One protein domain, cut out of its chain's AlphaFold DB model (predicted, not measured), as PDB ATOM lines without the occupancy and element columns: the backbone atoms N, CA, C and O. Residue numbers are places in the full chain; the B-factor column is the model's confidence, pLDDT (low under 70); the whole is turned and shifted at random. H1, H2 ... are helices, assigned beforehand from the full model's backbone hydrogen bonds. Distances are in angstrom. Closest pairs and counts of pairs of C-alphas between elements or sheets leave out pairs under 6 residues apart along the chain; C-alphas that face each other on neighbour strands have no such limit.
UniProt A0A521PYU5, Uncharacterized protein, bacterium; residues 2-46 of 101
ATOM      1  N   LYS A   2     -20.298 -43.419  64.319       96.38
ATOM      2  CA  LYS A   2     -19.059 -44.191  64.611       96.38
ATOM      3  C   LYS A   2     -18.321 -44.715  63.367       96.38
ATOM      4  O   LYS A   2     -17.159 -44.383  63.180       96.38
ATOM      5  N   ALA A   3     -19.034 -45.392  62.465       97.75
ATOM      6  CA  ALA A   3     -18.456 -45.919  61.225       97.75
ATOM      7  C   ALA A   3     -17.830 -44.843  60.314       97.75
ATOM      8  O   ALA A   3     -16.835 -45.109  59.650       97.75
ATOM      9  N   LEU A   4     -18.378 -43.618  60.288       97.31
ATOM     10  CA  LEU A   4     -17.795 -42.511  59.523       97.31
ATOM     11  C   LEU A   4     -16.468 -42.065  60.143       97.31
ATOM     12  O   LEU A   4     -15.488 -41.899  59.427       97.31
ATOM     13  N   VAL A   5     -16.424 -41.910  61.470       97.88
ATOM     14  CA  VAL A   5     -15.201 -41.561  62.210       97.88
ATOM     15  C   VAL A   5     -14.116 -42.623  62.002       97.88
ATOM     16  O   VAL A   5     -12.975 -42.290  61.689       97.88
ATOM     17  N   GLU A   6     -14.467 -43.905  62.115       97.62
ATOM     18  CA  GLU A   6     -13.544 -45.016  61.850       97.62
ATOM     19  C   GLU A   6     -13.089 -45.029  60.384       97.62
ATOM     20  O   GLU A   6     -11.907 -45.216  60.101       97.62
ATOM     21  N   GLY A   7     -14.003 -44.754  59.451       97.88
ATOM     22  CA  GLY A   7     -13.697 -44.595  58.033       97.88
ATOM     23  C   GLY A   7     -12.713 -43.456  57.767       97.88
ATOM     24  O   GLY A   7     -11.776 -43.643  56.999       97.88
ATOM     25  N   ILE A   8     -12.856 -42.311  58.442       97.94
ATOM     26  CA  ILE A   8     -11.903 -41.190  58.374       97.94
ATOM     27  C   ILE A   8     -10.540 -41.599  58.942       97.94
ATOM     28  O   ILE A   8      -9.503 -41.261  58.367       97.94
ATOM     29  N   TYR A   9     -10.515 -42.346  60.047       97.56
ATOM     30  CA  TYR A   9      -9.274 -42.887  60.596       97.56
ATOM     31  C   TYR A   9      -8.565 -43.802  59.590       97.56
ATOM     32  O   TYR A   9      -7.381 -43.591  59.312       97.56
ATOM     33  N   VAL A  10      -9.276 -44.761  58.989       97.69
ATOM     34  CA  VAL A  10      -8.729 -45.643  57.943       97.69
ATOM     35  C   VAL A  10      -8.275 -44.828  56.736       97.69
ATOM     36  O   VAL A  10      -7.146 -45.004  56.284       97.69
ATOM     37  N   TYR A  11      -9.106 -43.890  56.275       97.69
ATOM     38  CA  TYR A  11      -8.804 -43.000  55.159       97.69
ATOM     39  C   TYR A  11      -7.472 -42.281  55.356       97.69
ATOM     40  O   TYR A  11      -6.659 -42.252  54.443       97.69
ATOM     41  N   LYS A  12      -7.219 -41.747  56.557       96.00
ATOM     42  CA  LYS A  12      -6.011 -40.963  56.851       96.00
ATOM     43  C   LYS A  12      -4.785 -41.817  57.187       96.00
ATOM     44  O   LYS A  12      -3.670 -41.376  56.923       96.00
ATOM     45  N   THR A  13      -4.960 -42.997  57.789       95.94
ATOM     46  CA  THR A  13      -3.837 -43.814  58.304       95.94
ATOM     47  C   THR A  13      -3.459 -44.991  57.408       95.94
ATOM     48  O   THR A  13      -2.326 -45.462  57.471       95.94
ATOM     49  N   GLN A  14      -4.357 -45.440  56.529       96.81
ATOM     50  CA  GLN A  14      -4.133 -46.557  55.609       96.81
ATOM     51  C   GLN A  14      -4.196 -46.073  54.156       96.81
ATOM     52  O   GLN A  14      -5.132 -46.389  53.416       96.81
ATOM     53  N   LYS A  15      -3.187 -45.291  53.741       96.06
ATOM     54  CA  LYS A  15      -3.135 -44.620  52.426       96.06
ATOM     55  C   LYS A  15      -3.386 -45.576  51.254       96.06
ATOM     56  O   LYS A  15      -4.277 -45.333  50.447       96.06
ATOM     57  N   ASP A  16      -2.633 -46.670  51.154       96.75
ATOM     58  CA  ASP A  16      -2.715 -47.556  49.983       96.75
ATOM     59  C   ASP A  16      -4.032 -48.325  49.901       96.75
ATOM     60  O   ASP A  16      -4.586 -48.490  48.814       96.75
ATOM     61  N   PHE A  17      -4.561 -48.761  51.047       97.44
ATOM     62  CA  PHE A  17      -5.889 -49.364  51.108       97.44
ATOM     63  C   PHE A  17      -6.951 -48.361  50.647       97.44
ATOM     64  O   PHE A  17      -7.750 -48.658  49.760       97.44
ATOM     65  N   SER A  18      -6.900 -47.143  51.180       97.50
ATOM     66  CA  SER A  18      -7.864 -46.089  50.874       97.50
ATOM     67  C   SER A  18      -7.839 -45.687  49.401       97.50
ATOM     68  O   SER A  18      -8.898 -45.590  48.784       97.50
ATOM     69  N   LYS A  19      -6.655 -45.543  48.791       97.62
ATOM     70  CA  LYS A  19      -6.525 -45.285  47.345       97.62
ATOM     71  C   LYS A  19      -7.129 -46.402  46.493       97.62
ATOM     72  O   LYS A  19      -7.827 -46.107  45.529       97.62
ATOM     73  N   LYS A  20      -6.917 -47.676  46.852       97.00
ATOM     74  CA  LYS A  20      -7.532 -48.816  46.141       97.00
ATOM     75  C   LYS A  20      -9.057 -48.781  46.226       97.00
ATOM     76  O   LYS A  20      -9.729 -49.005  45.222       97.00
ATOM     77  N   VAL A  21      -9.596 -48.472  47.406       96.94
ATOM     78  CA  VAL A  21     -11.043 -48.307  47.605       96.94
ATOM     79  C   VAL A  21     -11.571 -47.157  46.742       96.94
ATOM     80  O   VAL A  21     -12.536 -47.356  46.009       96.94
ATOM     81  N   ILE A  22     -10.913 -45.992  46.755       96.31
ATOM     82  CA  ILE A  22     -11.297 -44.830  45.936       96.31
ATOM     83  C   ILE A  22     -11.305 -45.186  44.447       96.31
ATOM     84  O   ILE A  22     -12.319 -44.970  43.788       96.31
ATOM     85  N   ALA A  23     -10.227 -45.781  43.926       97.06
ATOM     86  CA  ALA A  23     -10.133 -46.187  42.523       97.06
ATOM     87  C   ALA A  23     -11.283 -47.126  42.119       97.06
ATOM     88  O   ALA A  23     -11.936 -46.916  41.095       97.06
ATOM     89  N   ASN A  24     -11.588 -48.113  42.969       96.94
ATOM     90  CA  ASN A  24     -12.654 -49.082  42.727       96.94
ATOM     91  C   ASN A  24     -14.050 -48.434  42.692       96.94
ATOM     92  O   ASN A  24     -14.821 -48.684  41.766       96.94
ATOM     93  N   TYR A  25     -14.383 -47.595  43.677       96.31
ATOM     94  CA  TYR A  25     -15.717 -46.984  43.763       96.31
ATOM     95  C   TYR A  25     -15.918 -45.831  42.772       96.31
ATOM     96  O   TYR A  25     -17.022 -45.670  42.252       96.31
ATOM     97  N   MET A  26     -14.865 -45.071  42.461       94.69
ATOM     98  CA  MET A  26     -14.913 -43.994  41.464       94.69
ATOM     99  C   MET A  26     -14.750 -44.504  40.027       94.69
ATOM    100  O   MET A  26     -14.942 -43.735  39.089       94.69
ATOM    101  N   ARG A  27     -14.418 -45.792  39.840       95.56
ATOM    102  CA  ARG A  27     -14.125 -46.418  38.536       95.56
ATOM    103  C   ARG A  27     -13.024 -45.681  37.764       95.56
ATOM    104  O   ARG A  27     -13.106 -45.514  36.550       95.56
ATOM    105  N   VAL A  28     -11.996 -45.242  38.488       94.69
ATOM    106  CA  VAL A  28     -10.831 -44.543  37.933       94.69
ATOM    107  C   VAL A  28      -9.660 -45.518  37.880       94.69
ATOM    108  O   VAL A  28      -9.251 -46.054  38.906       94.69
ATOM    109  N   ASN A  29      -9.118 -45.733  36.681       93.06
ATOM    110  CA  ASN A  29      -7.946 -46.592  36.466       93.06
ATOM    111  C   ASN A  29      -6.622 -45.813  36.506       93.06
ATOM    112  O   ASN A  29      -5.556 -46.418  36.589       93.06
ATOM    113  N   ASP A  30      -6.690 -44.483  36.442       96.31
ATOM    114  CA  ASP A  30      -5.540 -43.597  36.572       96.31
ATOM    115  C   ASP A  30      -5.112 -43.508  38.046       96.31
ATOM    116  O   ASP A  30      -5.724 -42.816  38.863       96.31
ATOM    117  N   LEU A  31      -4.075 -44.269  38.398       92.69
ATOM    118  CA  LEU A  31      -3.574 -44.344  39.769       92.69
ATOM    119  C   LEU A  31      -2.835 -43.076  40.207       92.69
ATOM    120  O   LEU A  31      -2.762 -42.823  41.411       92.69
ATOM    121  N   GLU A  32      -2.301 -42.300  39.263       96.19
ATOM    122  CA  GLU A  32      -1.621 -41.036  39.549       96.19
ATOM    123  C   GLU A  32      -2.657 -39.981  39.944       96.19
ATOM    124  O   GLU A  32      -2.578 -39.426  41.040       96.19
ATOM    125  N   ALA A  33      -3.731 -39.846  39.158       95.94
ATOM    126  CA  ALA A  33      -4.855 -38.971  39.496       95.94
ATOM    127  C   ALA A  33      -5.500 -39.322  40.854       95.94
ATOM    128  O   ALA A  33      -5.919 -38.434  41.608       95.94
ATOM    129  N   VAL A  34      -5.571 -40.616  41.199       97.62
ATOM    130  CA  VAL A  34      -6.055 -41.071  42.515       97.62
ATOM    131  C   VAL A  34      -5.087 -40.689  43.637       97.62
ATOM    132  O   VAL A  34      -5.550 -40.283  44.707       97.62
ATOM    133  N   ASP A  35      -3.769 -40.812  43.437       97.12
ATOM    134  CA  ASP A  35      -2.790 -40.412  44.456       97.12
ATOM    135  C   ASP A  35      -2.823 -38.902  44.693       97.12
ATOM    136  O   ASP A  35      -2.935 -38.490  45.849       97.12
ATOM    137  N   ASP A  36      -2.840 -38.097  43.631       96.75
ATOM    138  CA  ASP A  36      -2.902 -36.634  43.719       96.75
ATOM    139  C   ASP A  36      -4.166 -36.167  44.442       96.75
ATOM    140  O   ASP A  36      -4.107 -35.388  45.402       96.75
ATOM    141  N   SER A  37      -5.317 -36.721  44.052       95.50
ATOM    142  CA  SER A  37      -6.593 -36.448  44.715       95.50
ATOM    143  C   SER A  37      -6.533 -36.836  46.192       95.50
ATOM    144  O   SER A  37      -6.913 -36.053  47.065       95.50
ATOM    145  N   TYR A  38      -6.010 -38.025  46.508       97.31
ATOM    146  CA  TYR A  38      -5.853 -38.461  47.893       97.31
ATOM    147  C   TYR A  38      -4.950 -37.506  48.687       97.31
ATOM    148  O   TYR A  38      -5.296 -37.115  49.805       97.31
ATOM    149  N   GLN A  39      -3.800 -37.106  48.136       96.38
ATOM    150  CA  GLN A  39      -2.871 -36.192  48.804       96.38
ATOM    151  C   GLN A  39      -3.506 -34.826  49.062       96.38
ATOM    152  O   GLN A  39      -3.267 -34.216  50.108       96.38
ATOM    153  N   PHE A  40      -4.319 -34.328  48.135       96.38
ATOM    154  CA  PHE A  40      -5.065 -33.091  48.320       96.38
ATOM    155  C   PHE A  40      -6.129 -33.230  49.420       96.38
ATOM    156  O   PHE A  40      -6.044 -32.554  50.447       96.38
ATOM    157  N   PHE A  41      -7.078 -34.156  49.266       95.94
ATOM    158  CA  PHE A  41      -8.246 -34.253  50.147       95.94
ATOM    159  C   PHE A  41      -7.932 -34.785  51.554       95.94
ATOM    160  O   PHE A  41      -8.567 -34.359  52.520       95.94
ATOM    161  N   SER A  42      -6.922 -35.643  51.726       95.50
ATOM    162  CA  SER A  42      -6.586 -36.222  53.044       95.50
ATOM    163  C   SER A  42      -6.168 -35.181  54.085       95.50
ATOM    164  O   SER A  42      -6.355 -35.391  55.293       95.50
ATOM    165  N   ARG A  43      -5.653 -34.038  53.618       94.25
ATOM    166  CA  ARG A  43      -5.308 -32.869  54.437       94.25
ATOM    167  C   ARG A  43      -6.528 -32.041  54.835       94.25
ATOM    168  O   ARG A  43      -6.498 -31.412  55.885       94.25
ATOM    169  N   LEU A  44      -7.587 -32.067  54.027       95.06
ATOM    170  CA  LEU A  44      -8.810 -31.290  54.240       95.06
ATOM    171  C   LEU A  44      -9.813 -32.004  55.150       95.06
ATOM    172  O   LEU A  44     -10.586 -31.343  55.834       95.06
ATOM    173  N   VAL A  45      -9.803 -33.339  55.183       95.19
ATOM    174  CA  VAL A  45     -10.723 -34.113  56.031       95.19
ATOM    175  C   VAL A  45     -10.283 -34.043  57.505       95.19
ATOM    176  O   VAL A  45      -9.210 -34.566  57.840       95.19
ATOM    177  N   PRO A  46     -11.081 -33.454  58.415       95.19
ATOM    178  CA  PRO A  46     -10.746 -33.385  59.834       95.19
ATOM    179  C   PRO A  46     -10.945 -34.743  60.523       95.19
ATOM    180  O   PRO A  46     -11.880 -35.477  60.220       95.19
TER     181      PRO A  46
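What this domain is: This is residues 2 to 46 of the 101 residues of an uncharacterized protein of bacterium (UniProt A0A521PYU5). H1 and H2 make a corner at their tight link; H3 folds back from beyond H2, crosses it steeply and brings its last turns near the end of H1. The 45 printed residues, with three named helices in the order H1, H2, H3 and no named strand, are all helix in class. The whole is compact, with a radius of gyration of the C-alphas of 10.3 A, yet elongated, spanning 30 by 18 by 14 A.

How they stand to each other: Start with H1, residues 2 to 13: it is close to but not clearly touching H2, residues 15 to 26, and the closest C-alphas, of Tyr 11 and Ser 18, are 5.4 A apart. They run opposite ways at a steep tilt of 64 degrees. Look next at residues 19 to 23, with which alone H2 touches H3, residues 31 to 44; the closest C-alphas, of Lys 19 and Val 34, are 6.4 A apart. Their steep tilt of 70.0 degrees, opposite ways, is only just short of about perpendicular. H1 and H3 are close but not clearly touching, with the C-alphas of Lys 12 and Ser 42 closest at 6.1 A. In H1 and H2 every O i to N i+4 pair is within hydrogen-bond range; in H3, 8 of 10 are.

Where its parts are: Find C-alpha 2 at (-19.059, -44.191, 64.611), where H1 begins its 16.5 A; H2 covers 16.1 A. H3 runs 20.2 A to C-alpha 44 at (-8.810, -31.290, 54.240).

The domain as a whole: The C-alphas of Lys 2 and Asp 30, the two farthest apart, are 31.1 A apart. The printed part has no cut, both links are tight, and no printed residue is under 70 in pLDDT.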